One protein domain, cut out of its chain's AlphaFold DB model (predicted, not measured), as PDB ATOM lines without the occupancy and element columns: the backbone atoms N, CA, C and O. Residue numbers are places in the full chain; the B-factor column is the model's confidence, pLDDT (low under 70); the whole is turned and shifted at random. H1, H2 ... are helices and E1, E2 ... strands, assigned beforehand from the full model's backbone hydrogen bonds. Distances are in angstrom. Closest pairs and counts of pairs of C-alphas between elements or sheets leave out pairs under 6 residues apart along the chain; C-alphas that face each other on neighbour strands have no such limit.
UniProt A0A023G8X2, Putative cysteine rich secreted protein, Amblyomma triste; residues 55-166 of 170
ATOM      1  N   CYS A  55      26.633  -1.135  59.402       57.56
ATOM      2  CA  CYS A  55      26.984  -1.847  58.175       57.56
ATOM      3  C   CYS A  55      27.127  -3.347  58.471       57.56
ATOM      4  O   CYS A  55      27.660  -3.709  59.521       57.56
ATOM      5  N   ILE A  56      26.687  -4.210  57.552       53.75
ATOM      6  CA  ILE A  56      26.889  -5.656  57.670       53.75
ATOM      7  C   ILE A  56      28.009  -6.078  56.716       53.75
ATOM      8  O   ILE A  56      28.058  -5.684  55.551       53.75
ATOM      9  N   SER A  57      28.943  -6.897  57.184       52.50
ATOM     10  CA  SER A  57      29.881  -7.538  56.263       52.50
ATOM     11  C   SER A  57      29.079  -8.432  55.313       52.50
ATOM     12  O   SER A  57      28.324  -9.291  55.769       52.50
ATOM     13  N   GLY A  58      29.196  -8.198  54.002       53.94
ATOM     14  CA  GLY A  58      28.533  -9.022  52.989       53.94
ATOM     15  C   GLY A  58      29.029 -10.472  53.031       53.94
ATOM     16  O   GLY A  58      30.064 -10.772  53.630       53.94
ATOM     17  N   THR A  59      28.306 -11.392  52.388       55.66
ATOM     18  CA  THR A  59      28.802 -12.773  52.265       55.66
ATOM     19  C   THR A  59      29.988 -12.834  51.288       55.66
ATOM     20  O   THR A  59      30.017 -12.063  50.327       55.66
ATOM     21  N   PRO A  60      30.958 -13.753  51.464       57.34
ATOM     22  CA  PRO A  60      32.146 -13.818  50.604       57.34
ATOM     23  C   PRO A  60      31.849 -14.144  49.131       57.34
ATOM     24  O   PRO A  60      32.693 -13.908  48.273       57.34
ATOM     25  N   THR A  61      30.681 -14.722  48.829       60.44
ATOM     26  CA  THR A  61      30.400 -15.368  47.536       60.44
ATOM     27  C   THR A  61      29.237 -14.759  46.757       60.44
ATOM     28  O   THR A  61      29.182 -14.943  45.544       60.44
ATOM     29  N   THR A  62      28.326 -14.022  47.400       64.69
ATOM     30  CA  THR A  62      27.176 -13.398  46.726       64.69
ATOM     31  C   THR A  62      26.806 -12.064  47.363       64.69
ATOM     32  O   THR A  62      26.975 -11.866  48.568       64.69
ATOM     33  N   CYS A  63      26.238 -11.162  46.563       69.00
ATOM     34  CA  CYS A  63      25.727  -9.895  47.066       69.00
ATOM     35  C   CYS A  63      24.246  -9.987  47.453       69.00
ATOM     36  O   CYS A  63      23.367  -9.448  46.783       69.00
ATOM     37  N   ALA A  64      23.971 -10.722  48.530       76.94
ATOM     38  CA  ALA A  64      22.668 -10.746  49.185       76.94
ATOM     39  C   ALA A  64      22.744  -9.899  50.463       76.94
ATOM     40  O   ALA A  64      23.435 -10.276  51.410       76.94
ATOM     41  N   CYS A  65      22.063  -8.753  50.470       74.62
ATOM     42  CA  CYS A  65      22.021  -7.846  51.616       74.62
ATOM     43  C   CYS A  65      20.651  -7.889  52.301       74.62
ATOM     44  O   CYS A  65      19.630  -8.123  51.652       74.62
ATOM     45  N   GLU A  66      20.626  -7.630  53.609       74.06
ATOM     46  CA  GLU A  66      19.378  -7.428  54.349       74.06
ATOM     47  C   GLU A  66      18.593  -6.220  53.809       74.06
ATOM     48  O   GLU A  66      19.139  -5.325  53.155       74.06
ATOM     49  N   GLN A  67      17.289  -6.175  54.088       75.12
ATOM     50  CA  GLN A  67      16.445  -5.063  53.658       75.12
ATOM     51  C   GLN A  67      16.979  -3.729  54.205       75.12
ATOM     52  O   GLN A  67      17.247  -3.591  55.393       75.12
ATOM     53  N   GLY A  68      17.105  -2.730  53.325       73.44
ATOM     54  CA  GLY A  68      17.631  -1.404  53.670       73.44
ATOM     55  C   GLY A  68      19.138  -1.244  53.450       73.44
ATOM     56  O   GLY A  68      19.633  -0.120  53.506       73.44
ATOM     57  N   PHE A  69      19.847  -2.326  53.129       75.75
ATOM     58  CA  PHE A  69      21.264  -2.313  52.780       75.75
ATOM     59  C   PHE A  69      21.462  -2.368  51.273       75.75
ATOM     60  O   PHE A  69      20.654  -2.927  50.529       75.75
ATOM     61  N   GLN A  70      22.576  -1.805  50.826       79.00
ATOM     62  CA  GLN A  70      22.994  -1.845  49.438       79.00
ATOM     63  C   GLN A  70      24.280  -2.635  49.279       79.00
ATOM     64  O   GLN A  70      25.199  -2.539  50.092       79.00
ATOM     65  N   CYS A  71      24.316  -3.396  48.194       82.31
ATOM     66  CA  CYS A  71      25.473  -4.137  47.746       82.31
ATOM     67  C   CYS A  71      26.506  -3.207  47.106       82.31
ATOM     68  O   CYS A  71      26.172  -2.454  46.191       82.31
ATOM     69  N   PHE A  72      27.764  -3.343  47.511       80.56
ATOM     70  CA  PHE A  72      28.921  -2.765  46.841       80.56
ATOM     71  C   PHE A  72      29.865  -3.883  46.411       80.56
ATOM     72  O   PHE A  72      30.216  -4.757  47.205       80.56
ATOM     73  N   VAL A  73      30.260  -3.847  45.140       85.88
ATOM     74  CA  VAL A  73      31.298  -4.720  44.587       85.88
ATOM     75  C   VAL A  73      32.649  -4.060  44.835       85.88
ATOM     76  O   VAL A  73      32.759  -2.840  44.747       85.88
ATOM     77  N   ARG A  74      33.664  -4.857  45.160       86.69
ATOM     78  CA  ARG A  74      35.041  -4.413  45.400       86.69
ATOM     79  C   ARG A  74      36.005  -5.178  44.511       86.69
ATOM     80  O   ARG A  74      35.789  -6.357  44.232       86.69
ATOM     81  N   ASP A  75      37.126  -4.555  44.170       88.88
ATOM     82  CA  ASP A  75      38.235  -5.218  43.470       88.88
ATOM     83  C   ASP A  75      39.113  -6.026  44.449       88.88
ATOM     84  O   ASP A  75      40.342  -5.981  44.406       88.88
ATOM     85  N   CYS A  76      38.470  -6.761  45.362       87.12
ATOM     86  CA  CYS A  76      39.121  -7.533  46.413       87.12
ATOM     87  C   CYS A  76      38.841  -9.026  46.232       87.12
ATOM     88  O   CYS A  76      37.753  -9.483  46.589       87.12
ATOM     89  N   PRO A  77      39.799  -9.823  45.724       86.69
ATOM     90  CA  PRO A  77      39.554 -11.230  45.399       86.69
ATOM     91  C   PRO A  77      39.073 -12.081  46.580       86.69
ATOM     92  O   PRO A  77      38.296 -13.013  46.401       86.69
ATOM     93  N   THR A  78      39.520 -11.763  47.796       83.88
ATOM     94  CA  THR A  78      39.167 -12.498  49.020       83.88
ATOM     95  C   THR A  78      37.872 -12.007  49.668       83.88
ATOM     96  O   THR A  78      37.318 -12.698  50.522       83.88
ATOM     97  N   SER A  79      37.384 -10.821  49.295       80.88
ATOM     98  CA  SER A  79      36.169 -10.226  49.855       80.88
ATOM     99  C   SER A  79      35.508  -9.259  48.856       80.88
ATOM    100  O   SER A  79      35.521  -8.039  49.060       80.88
ATOM    101  N   PRO A  80      34.938  -9.782  47.757       85.12
ATOM    102  CA  PRO A  80      34.489  -8.973  46.622       85.12
ATOM    103  C   PRO A  80      33.173  -8.216  46.857       85.12
ATOM    104  O   PRO A  80      32.786  -7.414  46.012       85.12
ATOM    105  N   TYR A  81      32.485  -8.448  47.980       84.62
ATOM    106  CA  TYR A  81      31.165  -7.879  48.261       84.62
ATOM    107  C   TYR A  81      31.088  -7.230  49.645       84.62
ATOM    108  O   TYR A  81      31.666  -7.718  50.619       84.62
ATOM    109  N   GLU A  82      30.314  -6.153  49.741       79.31
ATOM    110  CA  GLU A  82      30.016  -5.445  50.985       79.31
ATOM    111  C   GLU A  82      28.548  -5.009  51.019       79.31
ATOM    112  O   GLU A  82      28.015  -4.567  50.004       79.31
ATOM    113  N   CYS A  83      27.893  -5.105  52.177       79.12
ATOM    114  CA  CYS A  83      26.501  -4.700  52.350       79.12
ATOM    115  C   CYS A  83      26.414  -3.533  53.336       79.12
ATOM    116  O   CYS A  83      26.645  -3.667  54.535       79.12
ATOM    117  N   VAL A  84      26.062  -2.350  52.852       74.56
ATOM    118  CA  VAL A  84      26.152  -1.126  53.659       74.56
ATOM    119  C   VAL A  84      24.888  -0.299  53.560       74.56
ATOM    120  O   VAL A  84      24.245  -0.225  52.513       74.56
ATOM    121  N   VAL A  85      24.543   0.368  54.657       75.12
ATOM    122  CA  VAL A  85      23.558   1.448  54.638       75.12
ATOM    123  C   VAL A  85      24.332   2.743  54.489       75.12
ATOM    124  O   VAL A  85      24.933   3.219  55.446       75.12
ATOM    125  N   LEU A  86      24.354   3.305  53.282       69.00
ATOM    126  CA  LEU A  86      25.001   4.588  53.020       69.00
ATOM    127  C   LEU A  86      23.949   5.672  52.859       69.00
ATOM    128  O   LEU A  86      23.157   5.646  51.917       69.00
ATOM    129  N   GLU A  87      23.981   6.655  53.747       65.62
ATOM    130  CA  GLU A  87      23.201   7.876  53.593       65.62
ATOM    131  C   GLU A  87      23.954   8.904  52.722       65.62
ATOM    132  O   GLU A  87      25.177   8.834  52.554       65.62
ATOM    133  N   HIS A  88      23.214   9.841  52.122       69.00
ATOM    134  CA  HIS A  88      23.727  10.875  51.206       69.00
ATOM    135  C   HIS A  88      24.594  10.347  50.051       69.00
ATOM    136  O   HIS A  88      25.635  10.908  49.722       69.00
ATOM    137  N   GLN A  89      24.177   9.263  49.394       74.38
ATOM    138  CA  GLN A  89      24.894   8.741  48.219       74.38
ATOM    139  C   GLN A  89      24.977   9.744  47.071       74.38
ATOM    140  O   GLN A  89      25.930   9.733  46.299       74.38
ATOM    141  N   ASN A  90      24.010  10.655  46.992       72.75
ATOM    142  CA  ASN A  90      23.997  11.713  46.001       72.75
ATOM    143  C   ASN A  90      25.200  12.658  46.113       72.75
ATOM    144  O   ASN A  90      25.599  13.169  45.085       72.75
ATOM    145  N   THR A  91      25.802  12.886  47.284       75.06
ATOM    146  CA  THR A  91      26.969  13.786  47.423       75.06
ATOM    147  C   THR A  91      28.316  13.064  47.305       75.06
ATOM    148  O   THR A  91      29.362  13.660  47.552       75.06
ATOM    149  N   ARG A  92      28.310  11.769  46.975       80.06
ATOM    150  CA  ARG A  92      29.511  10.925  46.869       80.06
ATOM    151  C   ARG A  92      30.067  10.925  45.446       80.06
ATOM    152  O   ARG A  92      29.442  11.454  44.530       80.06
ATOM    153  N   CYS A  93      31.227  10.298  45.244       85.62
ATOM    154  CA  CYS A  93      31.736  10.052  43.895       85.62
ATOM    155  C   CYS A  93      30.709   9.260  43.071       85.62
ATOM    156  O   CYS A  93      30.247   8.212  43.513       85.62
ATOM    157  N   GLY A  94      30.337   9.780  41.897       83.06
ATOM    158  CA  GLY A  94      29.287   9.205  41.044       83.06
ATOM    159  C   GLY A  94      27.848   9.559  41.452       83.06
ATOM    160  O   GLY A  94      26.911   9.203  40.742       83.06
ATOM    161  N   GLY A  95      27.654  10.276  42.562       81.56
ATOM    162  CA  GLY A  95      26.351  10.780  42.988       81.56
ATOM    163  C   GLY A  95      25.915  12.030  42.215       81.56
ATOM    164  O   GLY A  95      26.741  12.792  41.711       81.56
ATOM    165  N   SER A  96      24.603  12.277  42.154       84.06
ATOM    166  CA  SER A  96      24.014  13.400  41.400       84.06
ATOM    167  C   SER A  96      24.412  14.796  41.896       84.06
ATOM    168  O   SER A  96      24.440  15.739  41.115       84.06
ATOM    169  N   ASN A  97      24.743  14.918  43.180       79.94
ATOM    170  CA  ASN A  97      25.252  16.121  43.842       79.94
ATOM    171  C   ASN A  97      26.737  15.970  44.230       79.94
ATOM    172  O   ASN A  97      27.239  16.726  45.063       79.94
ATOM    173  N   GLY A  98      27.422  14.953  43.705       82.94
ATOM    174  CA  GLY A  98      28.842  14.725  43.920       82.94
ATOM    175  C   GLY A  98      29.700  15.668  43.077       82.94
ATOM    176  O   GLY A  98      29.188  16.348  42.177       82.94
ATOM    177  N   PRO A  99      31.017  15.709  43.330       88.94
ATOM    178  CA  PRO A  99      31.926  16.509  42.524       88.94
ATOM    179  C   PRO A  99      31.928  16.012  41.070       88.94
ATOM    180  O   PRO A  99      32.026  14.815  40.797       88.94
ATOM    181  N   GLN A 100      31.817  16.952  40.134       91.88
ATOM    182  CA  GLN A 100      31.839  16.673  38.700       91.88
ATOM    183  C   GLN A 100      33.271  16.837  38.192       91.88
ATOM    184  O   GLN A 100      33.744  17.956  37.995       91.88
ATOM    185  N   CYS A 101      33.980  15.721  38.043       92.12
ATOM    186  CA  CYS A 101      35.387  15.736  37.656       92.12
ATOM    187  C   CYS A 101      35.567  15.909  36.149       92.12
ATOM    188  O   CYS A 101      34.803  15.365  35.350       92.12
ATOM    189  N   GLY A 102      36.599  16.664  35.766       94.50
ATOM    190  CA  GLY A 102      36.986  16.827  34.368       94.50
ATOM    191  C   GLY A 102      37.508  15.529  33.730       94.50
ATOM    192  O   GLY A 102      37.746  14.540  34.426       94.50
ATOM    193  N   PRO A 103      37.749  15.527  32.406       93.00
ATOM    194  CA  PRO A 103      38.193  14.336  31.673       93.00
ATOM    195  C   PRO A 103      39.526  13.763  32.185       93.00
ATOM    196  O   PRO A 103      39.695  12.540  32.223       93.00
ATOM    197  N   ASP A 104      40.429  14.622  32.664       92.44
ATOM    198  CA  ASP A 104      41.745  14.249  33.209       92.44
ATOM    199  C   ASP A 104      41.757  14.123  34.737       92.44
ATOM    200  O   ASP A 104      42.811  14.066  35.369       92.44
ATOM    201  N   GLN A 105      40.578  14.071  35.355       93.25
ATOM    202  CA  GLN A 105      40.422  13.960  36.796       93.25
ATOM    203  C   GLN A 105      39.645  12.710  37.169       93.25
ATOM    204  O   GLN A 105      38.861  12.164  36.394       93.25
ATOM    205  N   VAL A 106      39.869  12.256  38.391       92.56
ATOM    206  CA  VAL A 106      39.134  11.156  38.990       92.56
ATOM    207  C   VAL A 106      38.592  11.596  40.341       92.56
ATOM    208  O   VAL A 106      39.214  12.396  41.040       92.56
ATOM    209  N   CYS A 107      37.399  11.119  40.684       91.75
ATOM    210  CA  CYS A 107      36.817  11.383  41.990       91.75
ATOM    211  C   CYS A 107      37.394  10.416  43.022       91.75
ATOM    212  O   CYS A 107      37.435   9.211  42.779       91.75
ATOM    213  N   GLY A 108      37.786  10.937  44.177       91.31
ATOM    214  CA  GLY A 108      38.206  10.153  45.327       91.31
ATOM    215  C   GLY A 108      37.744  10.769  46.639       91.31
ATOM    216  O   GLY A 108      37.117  11.828  46.666       91.31
ATOM    217  N   TYR A 109      38.059  10.092  47.736       88.50
ATOM    218  CA  TYR A 109      37.664  10.478  49.083       88.50
ATOM    219  C   TYR A 109      38.874  10.947  49.874       88.50
ATOM    220  O   TYR A 109      39.856  10.220  50.020       88.50
ATOM    221  N   LYS A 110      38.800  12.181  50.364       87.75
ATOM    222  CA  LYS A 110      39.825  12.801  51.197       87.75
ATOM    223  C   LYS A 110      39.403  12.744  52.663       87.75
ATOM    224  O   LYS A 110      38.358  13.305  52.996       87.75
ATOM    225  N   ASP A 111      40.242  12.156  53.518       81.88
ATOM    226  CA  ASP A 111      40.035  12.160  54.974       81.88
ATOM    227  C   ASP A 111      40.001  13.612  55.483       81.88
ATOM    228  O   ASP A 111      40.900  14.422  55.224       81.88
ATOM    229  N   THR A 112      38.947  13.948  56.216       77.31
ATOM    230  CA  THR A 112      38.768  15.258  56.859       77.31
ATOM    231  C   THR A 112      39.451  15.338  58.230       77.31
ATOM    232  O   THR A 112      39.554  16.414  58.817       77.31
ATOM    233  N   GLY A 113      39.935  14.210  58.753       74.00
ATOM    234  CA  GLY A 113      40.457  14.048  60.107       74.00
ATOM    235  C   GLY A 113      39.367  13.843  61.158       74.00
ATOM    236  O   GLY A 113      39.680  13.678  62.340       74.00
ATOM    237  N   LEU A 114      38.096  13.840  60.758       68.38
ATOM    238  CA  LEU A 114      36.986  13.554  61.650       68.38
ATOM    239  C   LEU A 114      36.936  12.050  61.928       68.38
ATOM    240  O   LEU A 114      37.126  11.214  61.047       68.38
ATOM    241  N   ARG A 115      36.703  11.697  63.190       65.25
ATOM    242  CA  ARG A 115      36.498  10.313  63.614       65.25
ATOM    243  C   ARG A 115      35.039  10.134  63.947       65.25
ATOM    244  O   ARG A 115      34.452  10.954  64.651       65.25
ATOM    245  N   CYS A 116      34.474   9.061  63.432       59.28
ATOM    246  CA  CYS A 116      33.073   8.777  63.592       59.28
ATOM    247  C   CYS A 116      32.875   7.498  64.401       59.28
ATOM    248  O   CYS A 116      33.626   6.536  64.286       59.28
ATOM    249  N   ILE A 117      31.847   7.531  65.247       53.31
ATOM    250  CA  ILE A 117      31.450   6.426  66.126       53.31
ATOM    251  C   ILE A 117      30.070   5.851  65.752       53.31
ATOM    252  O   ILE A 117      29.557   4.999  66.469       53.31
ATOM    253  N   LYS A 118      29.455   6.315  64.649       51.94
ATOM    254  CA  LYS A 118      28.111   5.923  64.184       51.94
ATOM    255  C   LYS A 118      28.109   5.564  62.703       51.94
ATOM    256  O   LYS A 118      28.367   6.424  61.879       51.94
ATOM    257  N   CYS A 119      27.655   4.367  62.345       55.28
ATOM    258  CA  CYS A 119      27.305   4.073  60.955       55.28
ATOM    259  C   CYS A 119      25.852   4.500  60.635       55.28
ATOM    260  O   CYS A 119      24.959   4.236  61.446       55.28
ATOM    261  N   PRO A 120      25.598   5.140  59.474       58.28
ATOM    262  CA  PRO A 120      26.587   5.668  58.531       58.28
ATOM    263  C   PRO A 120      27.267   6.938  59.050       58.28
ATOM    264  O   PRO A 120      26.639   7.804  59.662       58.28
ATOM    265  N   CYS A 121      28.559   7.047  58.757       58.94
ATOM    266  CA  CYS A 121      29.369   8.182  59.159       58.94
ATOM    267  C   CYS A 121      29.264   9.318  58.157       58.94
ATOM    268  O   CYS A 121      29.461   9.143  56.955       58.94
ATOM    269  N   TYR A 122      28.956  10.498  58.676       58.81
ATOM    270  CA  TYR A 122      28.830  11.702  57.879       58.81
ATOM    271  C   TYR A 122      30.043  12.597  58.045       58.81
ATOM    272  O   TYR A 122      30.470  12.886  59.163       58.81
ATOM    273  N   GLY A 123      30.547  13.086  56.914       61.69
ATOM    274  CA  GLY A 123      31.563  14.129  56.874       61.69
ATOM    275  C   GLY A 123      32.953  13.694  57.322       61.69
ATOM    276  O   GLY A 123      33.806  14.562  57.417       61.69
ATOM    277  N   THR A 124      33.211  12.404  57.578       70.06
ATOM    278  CA  THR A 124      34.586  11.913  57.789       70.06
ATOM    279  C   THR A 124      35.428  12.040  56.537       70.06
ATOM    280  O   THR A 124      36.631  12.266  56.631       70.06
ATOM    281  N   ASP A 125      34.775  12.031  55.379       76.19
ATOM    282  CA  ASP A 125      35.424  12.069  54.087       76.19
ATOM    283  C   ASP A 125      34.735  13.066  53.170       76.19
ATOM    284  O   ASP A 125      33.510  13.227  53.177       76.19
ATOM    285  N   LEU A 126      35.549  13.722  52.352       83.69
ATOM    286  CA  LEU A 126      35.105  14.635  51.316       83.69
ATOM    287  C   LEU A 126      35.334  13.992  49.951       83.69
ATOM    288  O   LEU A 126      36.476  13.714  49.580       83.69
ATOM    289  N   ALA A 127      34.256  13.795  49.189       87.69
ATOM    290  CA  ALA A 127      34.369  13.464  47.775       87.69
ATOM    291  C   ALA A 127      34.969  14.666  47.030       87.69
ATOM    292  O   ALA A 127      34.425  15.770  47.077       87.69
ATOM    293  N   THR A 128      36.092  14.461  46.348       90.81
ATOM    294  CA  THR A 128      36.831  15.512  45.644       90.81
ATOM    295  C   THR A 128      37.439  14.988  44.353       90.81
ATOM    296  O   THR A 128      37.734  13.801  44.228       90.81
ATOM    297  N   CYS A 129      37.660  15.883  43.394       92.44
ATOM    298  CA  CYS A 129      38.392  15.563  42.177       92.44
ATOM    299  C   CYS A 129      39.896  15.726  42.396       92.44
ATOM    300  O   CYS A 129      40.337  16.706  42.997       92.44
ATOM    301  N   VAL A 130      40.668  14.782  41.867       93.06
ATOM    302  CA  VAL A 130      42.133  14.821  41.807       93.06
ATOM    303  C   VAL A 130      42.594  14.509  40.387       93.06
ATOM    304  O   VAL A 130      41.908  13.807  39.644       93.06
ATOM    305  N   ASN A 131      43.738  15.054  39.982       94.00
ATOM    306  CA  ASN A 131      44.272  14.835  38.636       94.00
ATOM    307  C   ASN A 131      44.726  13.382  38.476       94.00
ATOM    308  O   ASN A 131      45.437  12.864  39.334       94.00
ATOM    309  N   LYS A 132      44.347  12.738  37.367       91.94
ATOM    310  CA  LYS A 132      44.779  11.375  37.042       91.94
ATOM    311  C   LYS A 132      46.297  11.325  36.900       91.94
ATOM    312  O   LYS A 132      46.905  12.197  36.278       91.94
ATOM    313  N   LYS A 133      46.903  10.258  37.416       89.56
ATOM    314  CA  LYS A 133      48.325   9.970  37.222       89.56
ATOM    315  C   LYS A 133      48.493   8.880  36.161       89.56
ATOM    316  O   LYS A 133      47.918   7.809  36.331       89.56
ATOM    317  N   PRO A 134      49.306   9.088  35.106       83.94
ATOM    318  CA  PRO A 134      49.504   8.089  34.048       83.94
ATOM    319  C   PRO A 134      50.039   6.742  34.550       83.94
ATOM    320  O   PRO A 134      49.831   5.714  33.918       83.94
ATOM    321  N   THR A 135      50.741   6.750  35.684       85.12
ATOM    322  CA  THR A 135      51.330   5.563  36.313       85.12
ATOM    323  C   THR A 135      50.363   4.811  37.227       85.12
ATOM    324  O   THR A 135      50.719   3.741  37.713       85.12
ATOM    325  N   ILE A 136      49.166   5.349  37.483       85.62
ATOM    326  CA  ILE A 136      48.187   4.771  38.407       85.62
ATOM    327  C   ILE A 136      46.913   4.419  37.640       85.62
ATOM    328  O   ILE A 136      46.141   5.295  37.249       85.62
ATOM    329  N   ALA A 137      46.665   3.121  37.480       86.62
ATOM    330  CA  ALA A 137      45.417   2.588  36.948       86.62
ATOM    331  C   ALA A 137      44.627   1.919  38.081       86.62
ATOM    332  O   ALA A 137      44.995   0.840  38.542       86.62
ATOM    333  N   CYS A 138      43.551   2.564  38.539       89.31
ATOM    334  CA  CYS A 138      42.644   1.952  39.507       89.31
ATOM    335  C   CYS A 138      41.758   0.910  38.820       89.31
ATOM    336  O   CYS A 138      41.318   1.116  37.685       89.31
ATOM    337  N   GLY A 139      41.450  -0.175  39.528       89.06
ATOM    338  CA  GLY A 139      40.382  -1.068  39.104       89.06
ATOM    339  C   GLY A 139      39.018  -0.358  39.149       89.06
ATOM    340  O   GLY A 139      38.865   0.659  39.835       89.06
ATOM    341  N   PRO A 140      38.020  -0.857  38.401       87.88
ATOM    342  CA  PRO A 140      36.729  -0.190  38.234       87.88
ATOM    343  C   PRO A 140      35.905  -0.075  39.525       87.88
ATOM    344  O   PRO A 140      35.038   0.794  39.596       87.88
ATOM    345  N   ASN A 141      36.165  -0.915  40.531       87.06
ATOM    346  CA  ASN A 141      35.470  -0.899  41.821       87.06
ATOM    347  C   ASN A 141      36.407  -0.551  42.988       87.06
ATOM    348  O   ASN A 141      36.058  -0.733  44.154       87.06
ATOM    349  N   SER A 142      37.619  -0.089  42.684       89.50
ATOM    350  CA  SER A 142      38.595   0.318  43.686       89.50
ATOM    351  C   SER A 142      38.195   1.665  44.271       89.50
ATOM    352  O   SER A 142      37.816   2.582  43.540       89.50
ATOM    353  N   ILE A 143      38.317   1.821  45.589       88.38
ATOM    354  CA  ILE A 143      38.082   3.122  46.214       88.38
ATOM    355  C   ILE A 143      39.344   3.964  46.093       88.38
ATOM    356  O   ILE A 143      40.443   3.518  46.417       88.38
ATOM    357  N   ILE A 144      39.178   5.204  45.644       92.06
ATOM    358  CA  ILE A 144      40.274   6.159  45.521       92.06
ATOM    359  C   ILE A 144      40.378   6.945  46.819       92.06
ATOM    360  O   ILE A 144      39.472   7.708  47.161       92.06
ATOM    361  N   ARG A 145      41.485   6.760  47.536       90.69
ATOM    362  CA  ARG A 145      41.816   7.511  48.747       90.69
ATOM    363  C   ARG A 145      42.736   8.658  48.368       90.69
ATOM    364  O   ARG A 145      43.828   8.434  47.860       90.69
ATOM    365  N   VAL A 146      42.291   9.880  48.609       91.25
ATOM    366  CA  VAL A 146      43.051  11.096  48.322       91.25
ATOM    367  C   VAL A 146      43.914  11.436  49.531       91.25
ATOM    368  O   VAL A 146      43.435  11.427  50.669       91.25
ATOM    369  N   THR A 147      45.184  11.758  49.297       87.81
ATOM    370  CA  THR A 147      46.105  12.161  50.361       87.81
ATOM    371  C   THR A 147      45.638  13.438  51.053       87.81
ATOM    372  O   THR A 147      44.877  14.252  50.521       87.81
ATOM    373  N   ARG A 148      46.104  13.655  52.285       79.69
ATOM    374  CA  ARG A 148      45.649  14.779  53.118       79.69
ATOM    375  C   ARG A 148      45.960  16.156  52.517       79.69
ATOM    376  O   ARG A 148      45.206  17.106  52.733       79.69
ATOM    377  N   ASP A 149      47.028  16.277  51.741       83.31
ATOM    378  CA  ASP A 149      47.359  17.492  50.985       83.31
ATOM    379  C   ASP A 149      46.479  17.685  49.731       83.31
ATOM    380  O   ASP A 149      46.396  18.790  49.201       83.31
ATOM    381  N   GLY A 150      45.735  16.656  49.313       82.88
ATOM    382  CA  GLY A 150      44.856  16.673  48.145       82.88
ATOM    383  C   GLY A 150      45.583  16.593  46.804       82.88
ATOM    384  O   GLY A 150      44.949  16.839  45.782       82.88
ATOM    385  N   GLN A 151      46.888  16.311  46.801       83.25
ATOM    386  CA  GLN A 151      47.718  16.318  45.589       83.25
ATOM    387  C   GLN A 151      47.945  14.922  45.002       83.25
ATOM    388  O   GLN A 151      48.308  14.794  43.832       83.25
ATOM    389  N   ASP A 152      47.738  13.877  45.799       89.75
ATOM    390  CA  ASP A 152      47.974  12.494  45.418       89.75
ATOM    391  C   ASP A 152      46.778  11.607  45.779       89.75
ATOM    392  O   ASP A 152      45.856  12.017  46.493       89.75
ATOM    393  N   TYR A 153      46.773  10.388  45.255       93.31
ATOM    394  CA  TYR A 153      45.788   9.383  45.593       93.31
ATOM    395  C   TYR A 153      46.337   7.967  45.440       93.31
ATOM    396  O   TYR A 153      47.215   7.691  44.625       93.31
ATOM    397  N   GLU A 154      45.738   7.054  46.190       92.75
ATOM    398  CA  GLU A 154      45.973   5.620  46.095       92.75
ATOM    399  C   GLU A 154      44.669   4.909  45.727       92.75
ATOM    400  O   GLU A 154      43.575   5.339  46.109       92.75
ATOM    401  N   CYS A 155      44.780   3.815  44.974       92.06
ATOM    402  CA  CYS A 155      43.654   2.940  44.667       92.06
ATOM    403  C   CYS A 155      43.654   1.779  45.661       92.06
ATOM    404  O   CYS A 155      44.598   0.990  45.690       92.06
ATOM    405  N   ASP A 156      42.586   1.640  46.432       89.88
ATOM    406  CA  ASP A 156      42.414   0.538  47.367       89.88
ATOM    407  C   ASP A 156      41.276  -0.364  46.870       89.88
ATOM    408  O   ASP A 156      40.093  -0.049  47.004       89.88
ATOM    409  N   GLY A 157      41.647  -1.483  46.240       88.81
ATOM    410  CA  GLY A 157      40.695  -2.475  45.729       88.81
ATOM    411  C   GLY A 157      39.982  -3.257  46.833       88.81
ATOM    412  O   GLY A 157      38.888  -3.771  46.613       88.81
ATOM    413  N   CYS A 158      40.578  -3.316  48.029       86.19
ATOM    414  CA  CYS A 158      40.034  -4.005  49.198       86.19
ATOM    415  C   CYS A 158      39.420  -3.070  50.238       86.19
ATOM    416  O   CYS A 158      38.830  -3.554  51.207       86.19
ATOM    417  N   ALA A 159      39.497  -1.757  50.021       82.19
ATOM    418  CA  ALA A 159      38.839  -0.774  50.854       82.19
ATOM    419  C   ALA A 159      37.353  -1.092  50.976       82.19
ATOM    420  O   ALA A 159      36.612  -1.149  49.993       82.19
ATOM    421  N   SER A 160      36.914  -1.223  52.220       76.62
ATOM    422  CA  SER A 160      35.501  -1.178  52.520       76.62
ATOM    423  C   SER A 160      34.996   0.246  52.291       76.62
ATOM    424  O   SER A 160      35.617   1.226  52.708       76.62
ATOM    425  N   VAL A 161      33.837   0.364  51.650       73.81
ATOM    426  CA  VAL A 161      33.142   1.645  51.496       73.81
ATOM    427  C   VAL A 161      32.817   2.211  52.875       73.81
ATOM    428  O   VAL A 161      32.897   3.417  53.084       73.81
ATOM    429  N   THR A 162      32.537   1.343  53.848       70.62
ATOM    430  CA  THR A 162      32.456   1.726  55.258       70.62
ATOM    431  C   THR A 162      33.803   2.207  55.785       70.62
ATOM    432  O   THR A 162      33.862   3.314  56.297       70.62
ATOM    433  N   SER A 163      34.893   1.439  55.679       66.06
ATOM    434  CA  SER A 163      36.168   1.808  56.323       66.06
ATOM    435  C   SER A 163      36.751   3.115  55.793       66.06
ATOM    436  O   SER A 163      37.249   3.924  56.575       66.06
ATOM    437  N   VAL A 164      36.629   3.363  54.487       67.44
ATOM    438  CA  VAL A 164      37.010   4.649  53.901       67.44
ATOM    439  C   VAL A 164      36.111   5.743  54.444       67.44
ATOM    440  O   VAL A 164      36.630   6.712  54.959       67.44
ATOM    441  N   LEU A 165      34.789   5.557  54.408       62.28
ATOM    442  CA  LEU A 165      33.813   6.628  54.642       62.28
ATOM    443  C   LEU A 165      33.366   6.773  56.098       62.28
ATOM    444  O   LEU A 165      32.379   7.450  56.374       62.28
ATOM    445  N   THR A 166      34.034   6.085  57.022       56.34
ATOM    446  CA  THR A 166      33.775   6.163  58.466       56.34
ATOM    447  C   THR A 166      35.015   6.501  59.277       56.34
ATOM    448  O   THR A 166      34.902   6.743  60.481       56.34
TER     449      THR A 166
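AT A GLANCE: This is residues 55 to 166 of the 170 residues of the protein "Putative cysteine rich secreted protein" of Amblyomma triste (UniProt A0A023G8X2). This model has little regular structure: a strongly twisted sheet, E4 E3 E5 E6, and a small hairpin, E1 and E2, stand at opposite ends, with short H1 between them and long loops around. The 112 printed residues, with 36 in named elements, run E1 to E6, then H1; the class is mostly strand, the sheet mixed. It is compact, radius of gyration of the C-alphas 13.9 A, spanning 37 by 28 by 24 A.

HOW THE PARTS SIT: Find E3, residues 105 to 111, and E4, 125 to 131, an antiparallel hairpin; N 108 and O 128 are 2.9 A apart. E5, 143 to 146, is parallel to E3 (N 109 to O 144, 2.8 A). E6, 153 to 156, forms an antiparallel hairpin with E5; N 145 and O 154 are 2.9 A apart. H1, 161 to 166, is on this sheet at a height of 8.5 A; its closest C-alphas with E4 are Leu 165 and Asp 125, 5.7 A. Its O i to N i+4 pairs are within hydrogen-bond range. E1, 70 to 73, and E2, 81 to 84, are an antiparallel hairpin, N 72 to O 82 2.8 A, apart from the sheet's strands.

IN THESE COORDINATES: E1 starts at (22.994, -1.845, 49.438), C-alpha 70; H1 ends at C-alpha 166, (33.775, 6.163, 58.466). E3 spans 18.3 A, E4 18.0 A.

THE WHOLE: The farthest C-alphas, Gln 67 and Pro 134, are 40.6 A apart. The printed part has no cut. Links E2 to E3, E3 to E4 and E4 to E5 are long. Confidence is under 70 at 55 to 63, 86 to 88, 114 to 123 and 163 to 166.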